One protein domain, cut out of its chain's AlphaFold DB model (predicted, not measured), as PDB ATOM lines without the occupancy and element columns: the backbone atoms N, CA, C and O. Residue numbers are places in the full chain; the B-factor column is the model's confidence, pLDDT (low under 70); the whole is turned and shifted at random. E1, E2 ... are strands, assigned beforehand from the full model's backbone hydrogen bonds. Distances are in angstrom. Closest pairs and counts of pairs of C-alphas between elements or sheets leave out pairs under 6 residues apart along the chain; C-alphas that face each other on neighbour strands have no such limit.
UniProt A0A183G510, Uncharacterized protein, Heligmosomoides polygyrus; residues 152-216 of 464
ATOM      1  N   LYS A 152      88.042  94.199  78.013       88.12
ATOM      2  CA  LYS A 152      88.445  93.285  76.932       88.12
ATOM      3  C   LYS A 152      88.723  94.012  75.607       88.12
ATOM      4  O   LYS A 152      88.360  93.531  74.534       88.12
ATOM      5  N   ARG A 153      89.373  95.180  75.667       82.00
ATOM      6  CA  ARG A 153      89.764  95.961  74.483       82.00
ATOM      7  C   ARG A 153      91.252  96.257  74.500       82.00
ATOM      8  O   ARG A 153      91.771  96.635  75.534       82.00
ATOM      9  N   GLN A 154      91.913  96.168  73.350       87.56
ATOM     10  CA  GLN A 154      93.336  96.520  73.208       87.56
ATOM     11  C   GLN A 154      93.552  97.925  72.624       87.56
ATOM     12  O   GLN A 154      94.631  98.496  72.737       87.56
ATOM     13  N   ASP A 155      92.512  98.518  72.037       84.19
ATOM     14  CA  ASP A 155      92.552  99.804  71.335       84.19
ATOM     15  C   ASP A 155      92.254 101.001  72.253       84.19
ATOM     16  O   ASP A 155      91.685 101.998  71.811       84.19
ATOM     17  N   ILE A 156      92.585 100.906  73.543       85.25
ATOM     18  CA  ILE A 156      92.334 101.971  74.522       85.25
ATOM     19  C   ILE A 156      93.592 102.393  75.261       85.25
ATOM     20  O   ILE A 156      94.473 101.579  75.541       85.25
ATOM     21  N   ALA A 157      93.631 103.671  75.607       85.88
ATOM     22  CA  ALA A 157      94.506 104.254  76.606       85.88
ATOM     23  C   ALA A 157      93.630 104.771  77.747       85.88
ATOM     24  O   ALA A 157      92.546 105.307  77.503       85.88
ATOM     25  N   ALA A 158      94.085 104.601  78.981       86.38
ATOM     26  CA  ALA A 158      93.353 105.046  80.152       86.38
ATOM     27  C   ALA A 158      94.254 105.810  81.125       86.38
ATOM     28  O   ALA A 158      95.417 105.451  81.320       86.38
ATOM     29  N   THR A 159      93.696 106.852  81.735       84.38
ATOM     30  CA  THR A 159      94.365 107.738  82.691       84.38
ATOM     31  C   THR A 159      93.529 107.822  83.961       84.38
ATOM     32  O   THR A 159      92.333 108.102  83.901       84.38
ATOM     33  N   HIS A 160      94.154 107.583  85.111       80.75
ATOM     34  CA  HIS A 160      93.502 107.720  86.407       80.75
ATOM     35  C   HIS A 160      93.446 109.200  86.803       80.75
ATOM     36  O   HIS A 160      94.481 109.856  86.885       80.75
ATOM     37  N   LEU A 161      92.235 109.721  87.020       74.81
ATOM     38  CA  LEU A 161      91.991 111.130  87.344       74.81
ATOM     39  C   LEU A 161      91.901 111.394  88.859       74.81
ATOM     40  O   LEU A 161      91.873 112.551  89.267       74.81
ATOM     41  N   GLY A 162      91.888 110.346  89.692       67.62
ATOM     42  CA  GLY A 162      91.624 110.458  91.131       67.62
ATOM     43  C   GLY A 162      90.129 110.391  91.468       67.62
ATOM     44  O   GLY A 162      89.290 110.451  90.572       67.62
ATOM     45  N   GLY A 163      89.802 110.208  92.755       64.00
ATOM     46  CA  GLY A 163      88.413 110.126  93.248       64.00
ATOM     47  C   GLY A 163      87.573 109.047  92.560       64.00
ATOM     48  O   GLY A 163      86.444 109.303  92.169       64.00
ATOM     49  N   GLY A 164      88.177 107.892  92.266       66.31
ATOM     50  CA  GLY A 164      87.499 106.798  91.573       66.31
ATOM     51  C   GLY A 164      87.318 106.988  90.068       66.31
ATOM     52  O   GLY A 164      86.829 106.074  89.417       66.31
ATOM     53  N   TYR A 165      87.723 108.104  89.466       71.31
ATOM     54  CA  TYR A 165      87.497 108.329  88.038       71.31
ATOM     55  C   TYR A 165      88.671 107.857  87.174       71.31
ATOM     56  O   TYR A 165      89.840 108.172  87.423       71.31
ATOM     57  N   VAL A 166      88.351 107.153  86.088       77.62
ATOM     58  CA  VAL A 166      89.288 106.802  85.019       77.62
ATOM     59  C   VAL A 166      88.781 107.320  83.688       77.62
ATOM     60  O   VAL A 166      87.688 107.004  83.227       77.62
ATOM     61  N   GLN A 167      89.623 108.105  83.037       79.38
ATOM     62  CA  GLN A 167      89.406 108.572  81.685       79.38
ATOM     63  C   GLN A 167      89.885 107.513  80.699       79.38
ATOM     64  O   GLN A 167      91.050 107.130  80.738       79.38
ATOM     65  N   VAL A 168      89.031 107.090  79.772       82.88
ATOM     66  CA  VAL A 168      89.381 106.160  78.694       82.88
ATOM     67  C   VAL A 168      89.278 106.869  77.348       82.88
ATOM     68  O   VAL A 168      88.303 107.564  77.054       82.88
ATOM     69  N   ARG A 169      90.299 106.678  76.511       80.00
ATOM     70  CA  ARG A 169      90.386 107.196  75.144       80.00
ATOM     71  C   ARG A 169      90.711 106.058  74.190       80.00
ATOM     72  O   ARG A 169      91.460 105.146  74.530       80.00
ATOM     73  N   ARG A 170      90.164 106.111  72.978       80.88
ATOM     74  CA  ARG A 170      90.475 105.136  71.929       80.88
ATOM     75  C   ARG A 170      91.810 105.477  71.261       80.88
ATOM     76  O   ARG A 170      92.027 106.623  70.880       80.88
ATOM     77  N   CYS A 171      92.675 104.485  71.101       78.88
ATOM     78  CA  CYS A 171      93.903 104.579  70.322       78.88
ATOM     79  C   CYS A 171      93.603 104.414  68.827       78.88
ATOM     80  O   CYS A 171      92.723 103.643  68.439       78.88
ATOM     81  N   VAL A 172      94.363 105.117  67.989       77.94
ATOM     82  CA  VAL A 172      94.312 104.970  66.529       77.94
ATOM     83  C   VAL A 172      95.421 104.000  66.109       77.94
ATOM     84  O   VAL A 172      96.554 104.168  66.562       77.94
ATOM     85  N   PRO A 173      95.129 102.978  65.285       77.44
ATOM     86  CA  PRO A 173      96.161 102.079  64.786       77.44
ATOM     87  C   PRO A 173      97.108 102.824  63.837       77.44
ATOM     88  O   PRO A 173      96.659 103.506  62.918       77.44
ATOM     89  N   VAL A 174      98.415 102.662  64.054       77.56
ATOM     90  CA  VAL A 174      99.475 103.221  63.204       77.56
ATOM     91  C   VAL A 174     100.058 102.086  62.353       77.56
ATOM     92  O   VAL A 174     100.555 101.108  62.919       77.56
ATOM     93  N   PRO A 175      99.985 102.156  61.010       81.31
ATOM     94  CA  PRO A 175     100.578 101.149  60.136       81.31
ATOM     95  C   PRO A 175     102.097 101.007  60.346       81.31
ATOM     96  O   PRO A 175     102.779 102.025  60.473       81.31
ATOM     97  N   PRO A 176     102.675  99.791  60.285       82.12
ATOM     98  CA  PRO A 176     104.122  99.591  60.445       82.12
ATOM     99  C   PRO A 176     104.991 100.387  59.466       82.12
ATOM    100  O   PRO A 176     106.076 100.822  59.822       82.12
ATOM    101  N   ALA A 177     104.497 100.625  58.248       83.31
ATOM    102  CA  ALA A 177     105.199 101.412  57.235       83.31
ATOM    103  C   ALA A 177     105.242 102.923  57.535       83.31
ATOM    104  O   ALA A 177     105.995 103.647  56.896       83.31
ATOM    105  N   SER A 178     104.432 103.400  58.486       83.00
ATOM    106  CA  SER A 178     104.295 104.822  58.826       83.00
ATOM    107  C   SER A 178     105.109 105.239  60.051       83.00
ATOM    108  O   SER A 178     104.940 106.351  60.535       83.00
ATOM    109  N   PHE A 179     105.990 104.382  60.577       86.25
ATOM    110  CA  PHE A 179     106.898 104.777  61.652       86.25
ATOM    111  C   PHE A 179     108.295 104.160  61.516       86.25
ATOM    112  O   PHE A 179     108.461 103.079  60.955       86.25
ATOM    113  N   ARG A 180     109.311 104.836  62.064       89.81
ATOM    114  CA  ARG A 180     110.696 104.344  62.147       89.81
ATOM    115  C   ARG A 180     111.339 104.678  63.489       89.81
ATOM    116  O   ARG A 180     111.036 105.707  64.087       89.81
ATOM    117  N   LEU A 181     112.245 103.824  63.956       89.06
ATOM    118  CA  LEU A 181     113.054 104.096  65.147       89.06
ATOM    119  C   LEU A 181     114.179 105.081  64.811       89.06
ATOM    120  O   LEU A 181     114.805 104.974  63.756       89.06
ATOM    121  N   VAL A 182     114.439 106.025  65.712       88.19
ATOM    122  CA  VAL A 182     115.473 107.053  65.548       88.19
ATOM    123  C   VAL A 182     116.679 106.706  66.428       88.19
ATOM    124  O   VAL A 182     116.489 106.471  67.624       88.19
ATOM    125  N   PRO A 183     117.907 106.678  65.878       84.56
ATOM    126  CA  PRO A 183     119.114 106.443  66.665       84.56
ATOM    127  C   PRO A 183     119.360 107.584  67.662       84.56
ATOM    128  O   PRO A 183     118.993 108.736  67.426       84.56
ATOM    129  N   PHE A 184     119.965 107.251  68.800       83.62
ATOM    130  CA  PHE A 184     120.236 108.206  69.872       83.62
ATOM    131  C   PHE A 184     121.500 109.025  69.577       83.62
ATOM    132  O   PHE A 184     122.506 108.468  69.150       83.62
ATOM    133  N   ASN A 185     121.449 110.330  69.863       82.00
ATOM    134  CA  ASN A 185     122.592 111.249  69.800       82.00
ATOM    135  C   ASN A 185     122.999 111.624  71.234       82.00
ATOM    136  O   ASN A 185     122.741 112.739  71.682       82.00
ATOM    137  N   ASP A 186     123.530 110.646  71.971       79.38
ATOM    138  CA  ASP A 186     124.124 110.800  73.312       79.38
ATOM    139  C   ASP A 186     123.181 111.218  74.465       79.38
ATOM    140  O   ASP A 186     123.629 111.445  75.588       79.38
ATOM    141  N   THR A 187     121.863 111.254  74.238       79.31
ATOM    142  CA  THR A 187     120.839 111.415  75.285       79.31
ATOM    143  C   THR A 187     120.055 110.120  75.512       79.31
ATOM    144  O   THR A 187     119.522 109.516  74.578       79.31
ATOM    145  N   CYS A 188     119.969 109.687  76.773       82.19
ATOM    146  CA  CYS A 188     119.245 108.477  77.162       82.19
ATOM    147  C   CYS A 188     117.774 108.785  77.477       82.19
ATOM    148  O   CYS A 188     117.472 109.676  78.270       82.19
ATOM    149  N   TYR A 189     116.866 107.996  76.904       83.56
ATOM    150  CA  TYR A 189     115.432 108.005  77.204       83.56
ATOM    151  C   TYR A 189     115.021 106.654  77.799       83.56
ATOM    152  O   TYR A 189     115.662 105.638  77.534       83.56
ATOM    153  N   SER A 190     113.930 106.613  78.567       86.31
ATOM    154  CA  SER A 190     113.386 105.357  79.113       86.31
ATOM    155  C   SER A 190     112.780 104.435  78.045       86.31
ATOM    156  O   SER A 190     112.565 103.256  78.312       86.31
ATOM    157  N   MET A 191     112.505 104.955  76.842       86.00
ATOM    158  CA  MET A 191     111.971 104.211  75.698       86.00
ATOM    159  C   MET A 191     112.615 104.674  74.375       86.00
ATOM    160  O   MET A 191     113.057 105.823  74.288       86.00
ATOM    161  N   PRO A 192     112.652 103.818  73.330       85.75
ATOM    162  CA  PRO A 192     113.151 104.186  72.006       85.75
ATOM    163  C   PRO A 192     112.395 105.357  71.376       85.75
ATOM    164  O   PRO A 192     111.166 105.422  71.431       85.75
ATOM    165  N   LYS A 193     113.129 106.260  70.722       86.44
ATOM    166  CA  LYS A 193     112.534 107.359  69.960       86.44
ATOM    167  C   LYS A 193     111.956 106.832  68.646       86.44
ATOM    168  O   LYS A 193     112.615 106.079  67.931       86.44
ATOM    169  N   VAL A 194     110.744 107.269  68.318       86.88
ATOM    170  CA  VAL A 194     110.027 106.888  67.095       86.88
ATOM    171  C   VAL A 194     109.661 108.144  66.310       86.88
ATOM    172  O   VAL A 194     109.201 109.125  66.890       86.88
ATOM    173  N   GLU A 195     109.863 108.117  64.998       86.12
ATOM    174  CA  GLU A 195     109.366 109.116  64.051       86.12
ATOM    175  C   GLU A 195     108.194 108.517  63.275       86.12
ATOM    176  O   GLU A 195     108.282 107.374  62.827       86.12
ATOM    177  N   ILE A 196     107.098 109.267  63.148       82.88
ATOM    178  CA  ILE A 196     105.850 108.811  62.527       82.88
ATOM    179  C   ILE A 196     105.568 109.690  61.308       82.88
ATOM    180  O   ILE A 196     105.492 110.912  61.432       82.88
ATOM    181  N   ASP A 197     105.395 109.065  60.147       77.62
ATOM    182  CA  ASP A 197     104.992 109.712  58.903       77.62
ATOM    183  C   ASP A 197     103.466 109.880  58.871       77.62
ATOM    184  O   ASP A 197     102.703 108.914  58.839       77.62
ATOM    185  N   THR A 198     103.018 111.132  58.894       67.44
ATOM    186  CA  THR A 198     101.600 111.510  58.927       67.44
ATOM    187  C   THR A 198     101.035 111.846  57.546       67.44
ATOM    188  O   THR A 198      99.855 112.177  57.434       67.44
ATOM    189  N   THR A 199     101.841 111.753  56.483       67.56
ATOM    190  CA  THR A 199     101.478 112.239  55.142       67.56
ATOM    191  C   THR A 199     100.546 111.296  54.365       67.56
ATOM    192  O   THR A 199      99.846 111.748  53.459       67.56
ATOM    193  N   GLY A 200     100.467 110.012  54.746       57.38
ATOM    194  CA  GLY A 200      99.691 108.972  54.045       57.38
ATOM    195  C   GLY A 200      98.389 108.504  54.716       57.38
ATOM    196  O   GLY A 200      97.678 107.676  54.149       57.38
ATOM    197  N   THR A 201      98.045 109.005  55.907       48.75
ATOM    198  CA  THR A 201      96.839 108.593  56.653       48.75
ATOM    199  C   THR A 201      96.118 109.801  57.255       48.75
ATOM    200  O   THR A 201      96.488 110.293  58.317       48.75
ATOM    201  N   TRP A 202      95.052 110.257  56.590       43.16
ATOM    202  CA  TRP A 202      94.090 111.262  57.078       43.16
ATOM    203  C   TRP A 202      92.680 110.601  57.121       43.16
ATOM    204  O   TRP A 202      92.431 109.746  56.267       43.16
ATOM    205  N   PRO A 203      91.740 110.950  58.047       50.50
ATOM    206  CA  PRO A 203      91.459 112.343  58.359       50.50
ATOM    207  C   PRO A 203      91.236 112.722  59.847       50.50
ATOM    208  O   PRO A 203      91.497 111.928  60.750       50.50
ATOM    209  N   PRO A 204      90.839 113.979  60.140       42.44
ATOM    210  CA  PRO A 204      91.345 114.932  61.135       42.44
ATOM    211  C   PRO A 204      90.668 114.740  62.511       42.44
ATOM    212  O   PRO A 204      90.272 115.697  63.167       42.44
ATOM    213  N   ARG A 205      90.408 113.501  62.943       43.84
ATOM    214  CA  ARG A 205      89.506 113.231  64.087       43.84
ATOM    215  C   ARG A 205      90.192 113.160  65.452       43.84
ATOM    216  O   ARG A 205      89.607 112.638  66.398       43.84
ATOM    217  N   ALA A 206      91.382 113.742  65.599       41.22
ATOM    218  CA  ALA A 206      91.978 113.946  66.921       41.22
ATOM    219  C   ALA A 206      91.121 114.869  67.818       41.22
ATOM    220  O   ALA A 206      91.267 114.827  69.035       41.22
ATOM    221  N   SER A 207      90.187 115.649  67.249       39.97
ATOM    222  CA  SER A 207      89.288 116.517  68.021       39.97
ATOM    223  C   SER A 207      88.001 115.848  68.524       39.97
ATOM    224  O   SER A 207      87.270 116.475  69.285       39.97
ATOM    225  N   VAL A 208      87.698 114.596  68.146       42.91
ATOM    226  CA  VAL A 208      86.477 113.900  68.602       42.91
ATOM    227  C   VAL A 208      86.749 112.413  68.845       42.91
ATOM    228  O   VAL A 208      86.087 111.534  68.296       42.91
ATOM    229  N   VAL A 209      87.755 112.094  69.659       43.56
ATOM    230  CA  VAL A 209      87.797 110.762  70.276       43.56
ATOM    231  C   VAL A 209      86.793 110.802  71.428       43.56
ATOM    232  O   VAL A 209      87.011 111.591  72.349       43.56
ATOM    233  N   PRO A 210      85.693 110.021  71.396       47.69
ATOM    234  CA  PRO A 210      84.728 110.017  72.485       47.69
ATOM    235  C   PRO A 210      85.463 109.652  73.770       47.69
ATOM    236  O   PRO A 210      86.054 108.576  73.896       47.69
ATOM    237  N   MET A 211      85.489 110.612  74.684       45.50
ATOM    238  CA  MET A 211      86.092 110.473  75.992       45.50
ATOM    239  C   MET A 211      85.040 109.856  76.900       45.50
ATOM    240  O   MET A 211      84.006 110.468  77.152       45.50
ATOM    241  N   ALA A 212      85.299 108.644  77.372       50.56
ATOM    242  CA  ALA A 212      84.473 108.030  78.397       50.56
ATOM    243  C   ALA A 212      85.163 108.240  79.744       50.56
ATOM    244  O   ALA A 212      86.326 107.868  79.905       50.56
ATOM    245  N   VAL A 213      84.465 108.851  80.696       41.62
ATOM    246  CA  VAL A 213      84.893 108.879  82.095       41.62
ATOM    247  C   VAL A 213      84.136 107.767  82.804       41.62
ATOM    248  O   VAL A 213      82.909 107.759  82.823       41.62
ATOM    249  N   LEU A 214      84.875 106.797  83.325       46.31
ATOM    250  CA  LEU A 214      84.343 105.677  84.087       46.31
ATOM    251  C   LEU A 214      84.550 105.971  85.570       46.31
ATOM    252  O   LEU A 214      85.652 106.347  85.965       46.31
ATOM    253  N   SER A 215      83.504 105.797  86.373       44.28
ATOM    254  CA  SER A 215      83.616 105.800  87.831       44.28
ATOM    255  C   SER A 215      83.871 104.375  88.322       44.28
ATOM    256  O   SER A 215      83.205 103.437  87.884       44.28
ATOM    257  N   LEU A 216      84.859 104.228  89.194       42.66
ATOM    258  CA  LEU A 216      85.329 102.984  89.805       42.66
ATOM    259  C   LEU A 216      85.136 102.979  91.322       42.66
ATOM    260  O   LEU A 216      85.341 101.947  91.955       42.66
TER     261      LEU A 216
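This is residues 152 to 216 of the 464 residues of an uncharacterized protein of Heligmosomoides polygyrus (UniProt A0A183G510). With little regular structure, the printed part is two small pieces of sheet at opposite ends, E1, E2 and E5 in one and the hairpin of E3 and E4 in the other, bridged by residues 171 to 178 and 197 to 211; residues 185 to 191 stick out. The 65 printed residues have no named helix and five strands, E1 to E5 along the chain, all strand in class, with under half in named elements. The larger sheet runs E1, E2, E5, antiparallel. The whole is only just loose, close to extended, with a radius of gyration of the C-alphas of 15.9 A and spans of 42 by 32 by 23 A.

E1, residues 156 to 162, and E2, residues 165 to 170, form an antiparallel hairpin at 160 degrees; N 157 and O 169 are 2.8 A apart, within hydrogen-bond range. E5, residues 212 to 215, is antiparallel to E2 at 154 degrees, with N 166 and O 214 at 2.8 A. E3, residues 179 to 182, and E4, residues 193 to 196, form an antiparallel hairpin at 148 degrees, with N 182 and O 193 at 2.9 A. E2 and E3 are apart.

E1, 18.7 A long, begins at C-alpha 156 (92.334, 101.971, 74.522). E2 measures 16.7 A, and E5 ends at C-alpha 215 (83.616, 105.800, 87.831).

The farthest C-alphas, Asp 186 and Ser 215, are 43.3 A apart. The printed part has no cut; the link E4 to E5 is long. pLDDT is under 70 in residues 162 to 164 and 198 to 216.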